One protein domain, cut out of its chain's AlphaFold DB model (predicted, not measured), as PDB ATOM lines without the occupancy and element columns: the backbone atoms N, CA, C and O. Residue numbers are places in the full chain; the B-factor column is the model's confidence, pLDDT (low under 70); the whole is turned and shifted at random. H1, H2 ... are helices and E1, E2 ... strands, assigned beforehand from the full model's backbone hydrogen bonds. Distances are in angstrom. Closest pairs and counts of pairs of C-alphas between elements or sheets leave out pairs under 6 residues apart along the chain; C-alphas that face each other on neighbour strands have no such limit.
ATOM      1  N   GLY A 133     149.651 199.885 135.364       93.19
ATOM      2  CA  GLY A 133     150.583 199.146 134.505       93.19
ATOM      3  C   GLY A 133     150.460 197.620 134.612       93.19
ATOM      4  O   GLY A 133     151.403 196.902 134.294       93.19
ATOM      5  N   LEU A 134     149.310 197.116 135.074       91.25
ATOM      6  CA  LEU A 134     149.008 195.684 135.215       91.25
ATOM      7  C   LEU A 134     148.398 195.070 133.945       91.25
ATOM      8  O   LEU A 134     148.114 193.873 133.911       91.25
ATOM      9  N   SER A 135     148.175 195.874 132.905       90.06
ATOM     10  CA  SER A 135     147.727 195.419 131.589       90.06
ATOM     11  C   SER A 135     148.741 195.786 130.512       90.06
ATOM     12  O   SER A 135     149.354 196.849 130.571       90.06
ATOM     13  N   SER A 136     148.851 194.942 129.490       90.12
ATOM     14  CA  SER A 136     149.631 195.204 128.281       90.12
ATOM     15  C   SER A 136     148.755 194.987 127.054       90.12
ATOM     16  O   SER A 136     147.962 194.045 127.029       90.12
ATOM     17  N   GLU A 137     148.902 195.834 126.038       88.81
ATOM     18  CA  GLU A 137     148.176 195.692 124.771       88.81
ATOM     19  C   GLU A 137     148.599 194.440 123.991       88.81
ATOM     20  O   GLU A 137     147.774 193.856 123.295       88.81
ATOM     21  N   GLU A 138     149.845 193.994 124.178       90.12
ATOM     22  CA  GLU A 138     150.435 192.815 123.523       90.12
ATOM     23  C   GLU A 138     149.960 191.486 124.128       90.12
ATOM     24  O   GLU A 138     150.248 190.406 123.606       90.12
ATOM     25  N   GLN A 139     149.293 191.538 125.281       89.94
ATOM     26  CA  GLN A 139     148.885 190.359 126.030       89.94
ATOM     27  C   GLN A 139     147.368 190.264 126.113       89.94
ATOM     28  O   GLN A 139     146.645 191.250 126.233       89.94
ATOM     29  N   HIS A 140     146.884 189.027 126.110       93.44
ATOM     30  CA  HIS A 140     145.516 188.741 126.502       93.44
ATOM     31  C   HIS A 140     145.457 188.654 128.026       93.44
ATOM     32  O   HIS A 140     146.062 187.761 128.618       93.44
ATOM     33  N   LEU A 141     144.725 189.567 128.659       94.44
ATOM     34  CA  LEU A 141     144.528 189.588 130.103       94.44
ATOM     35  C   LEU A 141     143.186 188.942 130.445       94.44
ATOM     36  O   LEU A 141     142.138 189.487 130.104       94.44
ATOM     37  N   LEU A 142     143.205 187.813 131.153       95.88
ATOM     38  CA  LEU A 142     142.009 187.295 131.811       95.88
ATOM     39  C   LEU A 142     141.824 188.009 133.149       95.88
ATOM     40  O   LEU A 142     142.631 187.856 134.061       95.88
ATOM     41  N   MET A 143     140.727 188.743 133.275       96.06
ATOM     42  CA  MET A 143     140.280 189.305 134.536       96.06
ATOM     43  C   MET A 143     139.188 188.436 135.155       96.06
ATOM     44  O   MET A 143     138.205 188.083 134.498       96.06
ATOM     45  N   ILE A 144     139.371 188.123 136.436       96.38
ATOM     46  CA  ILE A 144     138.493 187.264 137.230       96.38
ATOM     47  C   ILE A 144     137.952 188.091 138.393       96.38
ATOM     48  O   ILE A 144     138.704 188.479 139.284       96.38
ATOM     49  N   GLN A 145     136.649 188.351 138.396       95.25
ATOM     50  CA  GLN A 145     135.958 188.978 139.519       95.25
ATOM     51  C   GLN A 145     135.097 187.916 140.196       95.25
ATOM     52  O   GLN A 145     133.990 187.609 139.753       95.25
ATOM     53  N   TRP A 146     135.650 187.307 141.244       92.81
ATOM     54  CA  TRP A 146     134.962 186.309 142.053       92.81
ATOM     55  C   TRP A 146     134.285 187.004 143.234       92.81
ATOM     56  O   TRP A 146     134.933 187.364 144.216       92.81
ATOM     57  N   ASN A 147     132.971 187.192 143.136       87.69
ATOM     58  CA  ASN A 147     132.161 187.799 144.183       87.69
ATOM     59  C   ASN A 147     131.409 186.737 144.991       87.69
ATOM     60  O   ASN A 147     131.438 185.544 144.713       87.69
ATOM     61  N   ARG A 148     130.657 187.182 145.997       80.94
ATOM     62  CA  ARG A 148     129.829 186.303 146.837       80.94
ATOM     63  C   ARG A 148     128.751 185.528 146.061       80.94
ATOM     64  O   ARG A 148     128.376 184.433 146.468       80.94
ATOM     65  N   TYR A 149     128.211 186.122 145.000       82.38
ATOM     66  CA  TYR A 149     127.018 185.620 144.303       82.38
ATOM     67  C   TYR A 149     127.272 185.259 142.849       82.38
ATOM     68  O   TYR A 149     126.409 184.669 142.205       82.38
ATOM     69  N   ASP A 150     128.418 185.653 142.314       89.75
ATOM     70  CA  ASP A 150     128.736 185.430 140.923       89.75
ATOM     71  C   ASP A 150     130.237 185.416 140.661       89.75
ATOM     72  O   ASP A 150     131.065 185.838 141.472       89.75
ATOM     73  N   LEU A 151     130.549 184.897 139.482       93.31
ATOM     74  CA  LEU A 151     131.849 184.953 138.858       93.31
ATOM     75  C   LEU A 151     131.716 185.697 137.532       93.31
ATOM     76  O   LEU A 151     130.939 185.293 136.662       93.31
ATOM     77  N   VAL A 152     132.500 186.759 137.369       95.19
ATOM     78  CA  VAL A 152     132.619 187.488 136.103       95.19
ATOM     79  C   VAL A 152     134.009 187.246 135.536       95.19
ATOM     80  O   VAL A 152     135.018 187.600 136.145       95.19
ATOM     81  N   LEU A 153     134.055 186.616 134.366       96.31
ATOM     82  CA  LEU A 153     135.279 186.321 133.628       96.31
ATOM     83  C   LEU A 153     135.307 187.193 132.383       96.31
ATOM     84  O   LEU A 153     134.416 187.083 131.540       96.31
ATOM     85  N   THR A 154     136.316 188.048 132.254       96.62
ATOM     86  CA  THR A 154     136.464 188.916 131.079       96.62
ATOM     87  C   THR A 154     137.876 188.836 130.538       96.62
ATOM     88  O   THR A 154     138.828 189.099 131.266       96.62
ATOM     89  N   VAL A 155     138.019 188.509 129.257       96.06
ATOM     90  CA  VAL A 155     139.298 188.626 128.559       96.06
ATOM     91  C   VAL A 155     139.384 189.993 127.902       96.06
ATOM     92  O   VAL A 155     138.482 190.383 127.157       96.06
ATOM     93  N   PHE A 156     140.493 190.676 128.149       95.81
ATOM     94  CA  PHE A 156     140.880 191.913 127.489       95.81
ATOM     95  C   PHE A 156     142.059 191.683 126.551       95.81
ATOM     96  O   PHE A 156     142.954 190.894 126.847       95.81
ATOM     97  N   HIS A 157     142.063 192.394 125.430       93.62
ATOM     98  CA  HIS A 157     143.180 192.459 124.491       93.62
ATOM     99  C   HIS A 157     143.130 193.806 123.774       93.62
ATOM    100  O   HIS A 157     142.036 194.246 123.424       93.62
ATOM    101  N   GLN A 158     144.278 194.467 123.583       92.62
ATOM    102  CA  GLN A 158     144.337 195.809 122.977       92.62
ATOM    103  C   GLN A 158     143.365 196.809 123.637       92.62
ATOM    104  O   GLN A 158     142.644 197.541 122.966       92.62
ATOM    105  N   ASN A 159     143.291 196.793 124.973       92.38
ATOM    106  CA  ASN A 159     142.379 197.615 125.780       92.38
ATOM    107  C   ASN A 159     140.872 197.398 125.545       92.38
ATOM    108  O   ASN A 159     140.055 198.179 126.035       92.38
ATOM    109  N   LEU A 160     140.480 196.322 124.857       93.94
ATOM    110  CA  LEU A 160     139.084 195.999 124.571       93.94
ATOM    111  C   LEU A 160     138.660 194.710 125.284       93.94
ATOM    112  O   LEU A 160     139.398 193.721 125.229       93.94
ATOM    113  N   PRO A 161     137.473 194.664 125.918       95.31
ATOM    114  CA  PRO A 161     136.902 193.405 126.370       95.31
ATOM    115  C   PRO A 161     136.421 192.623 125.147       95.31
ATOM    116  O   PRO A 161     135.517 193.042 124.428       95.31
ATOM    117  N   ILE A 162     137.037 191.475 124.901       91.75
ATOM    118  CA  ILE A 162     136.770 190.659 123.707       91.75
ATOM    119  C   ILE A 162     135.848 189.482 124.001       91.75
ATOM    120  O   ILE A 162     135.167 188.979 123.109       91.75
ATOM    121  N   PHE A 163     135.820 189.024 125.249       91.38
ATOM    122  CA  PHE A 163     134.969 187.923 125.662       91.38
ATOM    123  C   PHE A 163     134.628 188.062 127.137       91.38
ATOM    124  O   PHE A 163     135.523 188.215 127.963       91.38
ATOM    125  N   ASN A 164     133.341 188.011 127.460       92.25
ATOM    126  CA  ASN A 164     132.836 188.106 128.822       92.25
ATOM    127  C   ASN A 164     131.893 186.932 129.099       92.25
ATOM    128  O   ASN A 164     131.120 186.526 128.229       92.25
ATOM    129  N   ARG A 165     131.951 186.402 130.319       91.62
ATOM    130  CA  ARG A 165     130.978 185.447 130.833       91.62
ATOM    131  C   ARG A 165     130.646 185.775 132.279       91.62
ATOM    132  O   ARG A 165     131.534 185.874 133.122       91.62
ATOM    133  N   HIS A 166     129.352 185.870 132.547       92.44
ATOM    134  CA  HIS A 166     128.790 185.949 133.888       92.44
ATOM    135  C   HIS A 166     128.254 184.576 134.297       92.44
ATOM    136  O   HIS A 166     127.586 183.901 133.507       92.44
ATOM    137  N   ILE A 167     128.575 184.142 135.511       91.75
ATOM    138  CA  ILE A 167     128.091 182.896 136.103       91.75
ATOM    139  C   ILE A 167     127.488 183.239 137.461       91.75
ATOM    140  O   ILE A 167     128.192 183.699 138.353       91.75
ATOM    141  N   ASN A 168     126.188 183.002 137.624       88.31
ATOM    142  CA  ASN A 168     125.497 183.203 138.894       88.31
ATOM    143  C   ASN A 168     125.594 181.948 139.774       88.31
ATOM    144  O   ASN A 168     125.253 180.842 139.340       88.31
ATOM    145  N   PHE A 169     126.002 182.137 141.024       85.88
ATOM    146  CA  PHE A 169     125.974 181.100 142.040       85.88
ATOM    147  C   PHE A 169     124.598 181.084 142.720       85.88
ATOM    148  O   PHE A 169     124.326 181.837 143.662       85.88
ATOM    149  N   HIS A 170     123.711 180.220 142.235       71.44
ATOM    150  CA  HIS A 170     122.339 180.146 142.730       71.44
ATOM    151  C   HIS A 170     122.311 179.798 144.230       71.44
ATOM    152  O   HIS A 170     123.073 178.952 144.695       71.44
ATOM    153  N   ASN A 171     121.408 180.432 144.986       65.50
ATOM    154  CA  ASN A 171     121.135 180.163 146.409       65.50
ATOM    155  C   ASN A 171     122.312 180.370 147.391       65.50
ATOM    156  O   ASN A 171     122.249 179.937 148.538       65.50
ATOM    157  N   MET A 172     123.368 181.093 147.006       67.88
ATOM    158  CA  MET A 172     124.542 181.296 147.875       67.88
ATOM    159  C   MET A 172     124.353 182.326 148.997       67.88
ATOM    160  O   MET A 172     125.222 182.457 149.860       67.88
ATOM    161  N   PHE A 173     123.245 183.076 149.028       60.31
ATOM    162  CA  PHE A 173     123.013 184.071 150.081       60.31
ATOM    163  C   PHE A 173     122.999 183.439 151.477       60.31
ATOM    164  O   PHE A 173     123.589 183.995 152.402       60.31
ATOM    165  N   GLU A 174     122.428 182.245 151.611       65.19
ATOM    166  CA  GLU A 174     122.327 181.519 152.881       65.19
ATOM    167  C   GLU A 174     123.675 180.988 153.391       65.19
ATOM    168  O   GLU A 174     123.813 180.667 154.575       65.19
ATOM    169  N   ASN A 175     124.680 180.937 152.511       70.69
ATOM    170  CA  ASN A 175     125.991 180.362 152.798       70.69
ATOM    171  C   ASN A 175     126.947 181.334 153.472       70.69
ATOM    172  O   ASN A 175     128.059 180.928 153.796       70.69
ATOM    173  N   TYR A 176     126.546 182.582 153.720       71.25
ATOM    174  CA  TYR A 176     127.383 183.498 154.483       71.25
ATOM    175  C   TYR A 176     126.618 184.209 155.590       71.25
ATOM    176  O   TYR A 176     125.471 184.624 155.419       71.25
ATOM    177  N   ILE A 177     127.310 184.403 156.706       69.38
ATOM    178  CA  ILE A 177     126.839 185.122 157.887       69.38
ATOM    179  C   ILE A 177     127.676 186.380 158.103       69.38
ATOM    180  O   ILE A 177     128.853 186.429 157.752       69.38
ATOM    181  N   SER A 178     127.051 187.406 158.675       68.38
ATOM    182  CA  SER A 178     127.782 188.565 159.182       68.38
ATOM    183  C   SER A 178     128.500 188.155 160.465       68.38
ATOM    184  O   SER A 178     127.875 187.546 161.335       68.38
ATOM    185  N   ALA A 179     129.792 188.452 160.581       64.81
ATOM    186  CA  ALA A 179     130.512 188.323 161.842       64.81
ATOM    187  C   ALA A 179     129.894 189.265 162.891       64.81
ATOM    188  O   ALA A 179     129.256 190.259 162.542       64.81
ATOM    189  N   GLU A 180     130.088 188.975 164.177       60.59
ATOM    190  CA  GLU A 180     129.451 189.711 165.283       60.59
ATOM    191  C   GLU A 180     129.750 191.223 165.287       60.59
ATOM    192  O   GLU A 180     128.950 192.008 165.791       60.59
ATOM    193  N   ASN A 181     130.857 191.654 164.673       59.91
ATOM    194  CA  ASN A 181     131.223 193.064 164.509       59.91
ATOM    195  C   ASN A 181     130.682 193.719 163.220       59.91
ATOM    196  O   ASN A 181     130.924 194.901 163.005       59.91
ATOM    197  N   ASN A 182     129.966 192.988 162.356       59.03
ATOM    198  CA  ASN A 182     129.549 193.403 161.005       59.03
ATOM    199  C   ASN A 182     130.693 193.823 160.057       59.03
ATOM    200  O   ASN A 182     130.423 194.359 158.982       59.03
ATOM    201  N   GLU A 183     131.958 193.569 160.404       59.41
ATOM    202  CA  GLU A 183     133.110 193.962 159.577       59.41
ATOM    203  C   GLU A 183     133.560 192.843 158.633       59.41
ATOM    204  O   GLU A 183     134.226 193.108 157.633       59.41
ATOM    205  N   GLN A 184     133.200 191.589 158.924       65.81
ATOM    206  CA  GLN A 184     133.580 190.430 158.116       65.81
ATOM    207  C   GLN A 184     132.357 189.599 157.734       65.81
ATOM    208  O   GLN A 184     131.442 189.401 158.531       65.81
ATOM    209  N   ILE A 185     132.349 189.090 156.506       69.75
ATOM    210  CA  ILE A 185     131.350 188.133 156.030       69.75
ATOM    211  C   ILE A 185     132.019 186.760 156.032       69.75
ATOM    212  O   ILE A 185     132.995 186.547 155.316       69.75
ATOM    213  N   LEU A 186     131.501 185.839 156.840       78.81
ATOM    214  CA  LEU A 186     132.065 184.503 157.009       78.81
ATOM    215  C   LEU A 186     131.255 183.476 156.231       78.81
ATOM    216  O   LEU A 186     130.025 183.517 156.216       78.81
ATOM    217  N   TRP A 187     131.958 182.530 155.616       78.81
ATOM    218  CA  TRP A 187     131.346 181.346 155.031       78.81
ATOM    219  C   TRP A 187     130.750 180.468 156.144       78.81
ATOM    220  O   TRP A 187     131.440 180.104 157.093       78.81
ATOM    221  N   LYS A 188     129.456 180.169 156.035       81.38
ATOM    222  CA  LYS A 188     128.653 179.431 157.021       81.38
ATOM    223  C   LYS A 188     128.737 177.918 156.829       81.38
ATOM    224  O   LYS A 188     128.596 177.183 157.802       81.38
ATOM    225  N   GLN A 189     128.881 177.456 155.586       81.19
ATOM    226  CA  GLN A 189     128.824 176.024 155.290       81.19
ATOM    227  C   GLN A 189     130.122 175.322 155.726       81.19
ATOM    228  O   GLN A 189     131.178 175.958 155.760       81.19
ATOM    229  N   PRO A 190     130.077 174.026 156.062       82.69
ATOM    230  CA  PRO A 190     131.278 173.302 156.445       82.69
ATOM    231  C   PRO A 190     132.241 173.090 155.261       82.69
ATOM    232  O   PRO A 190     131.937 173.390 154.101       82.69
ATOM    233  N   GLU A 191     133.456 172.637 155.580       84.38
ATOM    234  CA  GLU A 191     134.564 172.486 154.623       84.38
ATOM    235  C   GLU A 191     134.218 171.562 153.452       84.38
ATOM    236  O   GLU A 191     134.563 171.843 152.309       84.38
ATOM    237  N   ASP A 192     133.490 170.489 153.741       86.44
ATOM    238  CA  ASP A 192     133.026 169.478 152.792       86.44
ATOM    239  C   ASP A 192     132.044 170.024 151.745       86.44
ATOM    240  O   ASP A 192     131.886 169.421 150.690       86.44
ATOM    241  N   VAL A 193     131.422 171.179 151.999       84.44
ATOM    242  CA  VAL A 193     130.618 171.926 151.019       84.44
ATOM    243  C   VAL A 193     131.445 173.028 150.357       84.44
ATOM    244  O   VAL A 193     131.306 173.291 149.162       84.44
ATOM    245  N   ARG A 194     132.319 173.687 151.126       85.06
ATOM    246  CA  ARG A 194     133.148 174.796 150.641       85.06
ATOM    247  C   ARG A 194     134.137 174.349 149.571       85.06
ATOM    248  O   ARG A 194     134.266 175.012 148.546       85.06
ATOM    249  N   GLN A 195     134.844 173.255 149.833       88.44
ATOM    250  CA  GLN A 195     135.936 172.790 148.991       88.44
ATOM    251  C   GLN A 195     135.435 172.353 147.602       88.44
ATOM    252  O   GLN A 195     135.947 172.893 146.620       88.44
ATOM    253  N   PRO A 196     134.373 171.526 147.471       90.19
ATOM    254  CA  PRO A 196     133.796 171.218 146.161       90.19
ATOM    255  C   PRO A 196     133.293 172.453 145.410       90.19
ATOM    256  O   PRO A 196     133.483 172.556 144.204       90.19
ATOM    257  N   PHE A 197     132.703 173.431 146.107       88.25
ATOM    258  CA  PHE A 197     132.274 174.676 145.465       88.25
ATOM    259  C   PHE A 197     133.453 175.443 144.846       88.25
ATOM    260  O   PHE A 197     133.343 175.934 143.719       88.25
ATOM    261  N   ILE A 198     134.575 175.546 145.567       90.31
ATOM    262  CA  ILE A 198     135.800 176.178 145.062       90.31
ATOM    263  C   ILE A 198     136.326 175.407 143.849       90.31
ATOM    264  O   ILE A 198     136.635 176.026 142.832       90.31
ATOM    265  N   GLU A 199     136.391 174.077 143.933       93.25
ATOM    266  CA  GLU A 199     136.845 173.208 142.840       93.25
ATOM    267  C   GLU A 199     135.981 173.368 141.582       93.25
ATOM    268  O   GLU A 199     136.519 173.537 140.487       93.25
ATOM    269  N   ASP A 200     134.656 173.431 141.730       92.19
ATOM    270  CA  ASP A 200     133.726 173.674 140.624       92.19
ATOM    271  C   ASP A 200     133.970 175.031 139.947       92.19
ATOM    272  O   ASP A 200     133.889 175.148 138.716       92.19
ATOM    273  N   GLN A 201     134.287 176.072 140.725       92.50
ATOM    274  CA  GLN A 201     134.595 177.389 140.166       92.50
ATOM    275  C   GLN A 201     135.948 177.397 139.455       92.50
ATOM    276  O   GLN A 201     136.036 177.944 138.356       92.50
ATOM    277  N   LEU A 202     136.975 176.753 140.014       94.56
ATOM    278  CA  LEU A 202     138.277 176.611 139.356       94.56
ATOM    279  C   LEU A 202     138.149 175.848 138.033       94.56
ATOM    280  O   LEU A 202     138.604 176.337 137.000       94.56
ATOM    281  N   LEU A 203     137.421 174.730 138.019       95.56
ATOM    282  CA  LEU A 203     137.137 173.976 136.798       95.56
ATOM    283  C   LEU A 203     136.355 174.814 135.775       95.56
ATOM    284  O   LEU A 203     136.546 174.698 134.563       95.56
ATOM    285  N   THR A 204     135.461 175.684 136.246       94.00
ATOM    286  CA  THR A 204     134.732 176.617 135.379       94.00
ATOM    287  C   THR A 204     135.667 177.657 134.757       94.00
ATOM    288  O   THR A 204     135.526 177.956 133.567       94.00
ATOM    289  N   MET A 205     136.640 178.172 135.515       95.69
ATOM    290  CA  MET A 205     137.680 179.070 135.003       95.69
ATOM    291  C   MET A 205     138.574 178.367 133.977       95.69
ATOM    292  O   MET A 205     138.823 178.930 132.914       95.69
ATOM    293  N   GLU A 206     138.993 177.128 134.240       95.69
ATOM    294  CA  GLU A 206     139.775 176.310 133.301       95.69
ATOM    295  C   GLU A 206     139.031 176.106 131.980       95.69
ATOM    296  O   GLU A 206     139.533 176.463 130.916       95.69
ATOM    297  N   ARG A 207     137.772 175.658 132.040       95.12
ATOM    298  CA  ARG A 207     136.929 175.492 130.845       95.12
ATOM    299  C   ARG A 207     136.737 176.796 130.078       95.12
ATOM    300  O   ARG A 207     136.631 176.780 128.852       95.12
ATOM    301  N   PHE A 208     136.646 177.922 130.783       95.38
ATOM    302  CA  PHE A 208     136.564 179.234 130.152       95.38
ATOM    303  C   PHE A 208     137.865 179.584 129.418       95.38
ATOM    304  O   PHE A 208     137.800 180.027 128.269       95.38
ATOM    305  N   MET A 209     139.025 179.355 130.042       94.06
ATOM    306  CA  MET A 209     140.338 179.569 129.424       94.06
ATOM    307  C   MET A 209     140.529 178.692 128.186       94.06
ATOM    308  O   MET A 209     140.892 179.216 127.132       94.06
ATOM    309  N   ASP A 210     140.203 177.402 128.275       93.44
ATOM    310  CA  ASP A 210     140.284 176.468 127.148       93.44
ATOM    311  C   ASP A 210     139.385 176.919 125.995       93.44
ATOM    312  O   ASP A 210     139.822 177.033 124.845       93.44
ATOM    313  N   PHE A 211     138.121 177.237 126.288       91.75
ATOM    314  CA  PHE A 211     137.196 177.728 125.271       91.75
ATOM    315  C   PHE A 211     137.729 178.997 124.599       91.75
ATOM    316  O   PHE A 211     137.712 179.109 123.371       91.75
ATOM    317  N   TYR A 212     138.237 179.939 125.391       91.75
ATOM    318  CA  TYR A 212     138.815 181.166 124.873       91.75
ATOM    319  C   TYR A 212     140.017 180.884 123.954       91.75
ATOM    320  O   TYR A 212     140.051 181.364 122.818       91.75
ATOM    321  N   GLN A 213     140.969 180.066 124.408       88.44
ATOM    322  CA  GLN A 213     142.189 179.743 123.671       88.44
ATOM    323  C   GLN A 213     141.896 179.013 122.358       88.44
ATOM    324  O   GLN A 213     142.447 179.373 121.316       88.44
ATOM    325  N   TYR A 214     141.030 177.999 122.389       88.38
ATOM    326  CA  TYR A 214     140.812 177.121 121.241       88.38
ATOM    327  C   TYR A 214     139.705 177.592 120.298       88.38
ATOM    328  O   TYR A 214     139.786 177.310 119.103       88.38
ATOM    329  N   SER A 215     138.700 178.320 120.796       84.38
ATOM    330  CA  SER A 215     137.526 178.707 119.997       84.38
ATOM    331  C   SER A 215     137.501 180.191 119.653       84.38
ATOM    332  O   SER A 215     137.263 180.540 118.500       84.38
ATOM    333  N   VAL A 216     137.767 181.075 120.618       81.56
ATOM    334  CA  VAL A 216     137.651 182.529 120.401       81.56
ATOM    335  C   VAL A 216     138.905 183.073 119.722       81.56
ATOM    336  O   VAL A 216     138.827 183.634 118.631       81.56
ATOM    337  N   ARG A 217     140.079 182.848 120.323       79.69
ATOM    338  CA  ARG A 217     141.359 183.349 119.804       79.69
ATOM    339  C   ARG A 217     141.697 182.763 118.430       79.69
ATOM    340  O   ARG A 217     142.079 183.501 117.529       79.69
ATOM    341  N   ASN A 218     141.519 181.455 118.248       67.25
ATOM    342  CA  ASN A 218     141.814 180.794 116.971       67.25
ATOM    343  C   ASN A 218     140.678 180.935 115.942       67.25
ATOM    344  O   ASN A 218     140.922 180.838 114.741       67.25
ATOM    345  N   GLY A 219     139.443 181.184 116.392       56.88
ATOM    346  CA  GLY A 219     138.294 181.431 115.516       56.88
ATOM    347  C   GLY A 219     138.357 182.785 114.803       56.88
ATOM    348  O   GLY A 219     137.871 182.893 113.681       56.88
ATOM    349  N   GLY A 220     139.025 183.781 115.398       49.38
ATOM    350  CA  GLY A 220     139.279 185.088 114.778       49.38
ATOM    351  C   GLY A 220     140.214 185.058 113.559       49.38
ATOM    352  O   GLY A 220     140.228 186.009 112.791       49.38
ATOM    353  N   MET A 221     140.951 183.961 113.325       33.88
ATOM    354  CA  MET A 221     141.732 183.755 112.090       33.88
ATOM    355  C   MET A 221     140.900 183.194 110.923       33.88
ATOM    356  O   MET A 221     141.442 182.906 109.855       33.88
ATOM    357  N   ARG A 222     139.586 183.002 111.100       34.16
ATOM    358  CA  ARG A 222     138.664 182.623 110.023       34.16
ATOM    359  C   ARG A 222     137.578 183.680 109.843       34.16
ATOM    360  O   ARG A 222     136.434 183.445 110.227       34.16
ATOM    361  N   LYS A 223     137.935 184.796 109.205       31.83
ATOM    362  CA  LYS A 223     137.231 185.393 108.055       31.83
ATOM    363  C   LYS A 223     137.909 186.678 107.609       31.83
ATOM    364  O   LYS A 223     138.267 187.476 108.496       31.83
TER     365      LYS A 223
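Overview. This is residues 133 to 223 of the 223 residues of an uncharacterized protein of Gracilibacillus boraciitolerans JCM 21714 (UniProt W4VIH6). A three-stranded antiparallel sheet, E1, E2 and E3, has one long helix, H2, lying along one of its faces, with the other face bare of named helices. H2 is longer than the sheet's strands, and near its first residues, beyond the sheet, sits a small head made of H1 and the hairpin E4 and E5. The printed part has 91 residues with two named helices and five named strands, in the order E1, E2, E3, H1, E4, E5, H2; the class is mixed, helices and strands. The whole is loose, with a radius of gyration of the C-alphas of 16.8 A, and elongated, spanning 55 by 28 by 17 A.

Along the chain. E1 is residues 141 to 146, 15.7 A from first to last C-alpha, and begins at C-alpha 141 (144.528, 189.588, 130.103). E2 is residues 150 to 157, 23.0 A. E3 is residues 160 to 168, 23.5 A, and bends by 56 degrees at residue 163. H2 is residues 191 to 219, 40.3 A, from C-alpha 191 (134.564, 172.486, 154.623) to C-alpha 219 (138.294, 181.431, 115.516), with a kink of 27 degrees near residue 212. In the head, H1 is residues 172 to 175, E4 residues 176 to 178 and E5 residues 185 to 187.

Arrangement. E1, E2 and E3 form a meander, each strand the antiparallel neighbour of the one before, in a sheet that is twisted, its C-alphas up to 4.1 A off the best plane. In the hairpin E1 and E2, N 143 and O 154 are 2.8 A apart; in the hairpin E2 and E3, N 155 and O 163 are 2.8 A apart. H2 is on this sheet, making two layers, helix on one face of a sheet, at a height over the sheet of 10.2 A. It runs along the strands, only just, at 28 degrees to E2 on the local plane. The closest C-alphas of E2 and H2, Leu 153 and Met 205, are 7.8 A apart, as are those of E3 and H2, Phe 163 and Tyr 212. H1 is not on the sheet; its closest C-alpha to E5 is that of Asn 175, 5.9 A from that of Trp 187. In the antiparallel hairpin E4 and E5, N 177 and O 186 are 2.9 A apart. H1 and E4 are each apart from H2. In H2, 22 of 25 O i to N i+4 pairs are within hydrogen-bond range; H1 is too short for such a pair.

Size, cuts and confidence. The farthest C-alphas, Glu 180 and Lys 223, are 57.9 A apart. The printed part has no cut and no long link. Residues 218 to 223, ending at the chain's last residue, stand free. The mean pLDDT of the printed part is 83.1; residues 171 to 174, 177 to 185 and 218 to 223 are under 70.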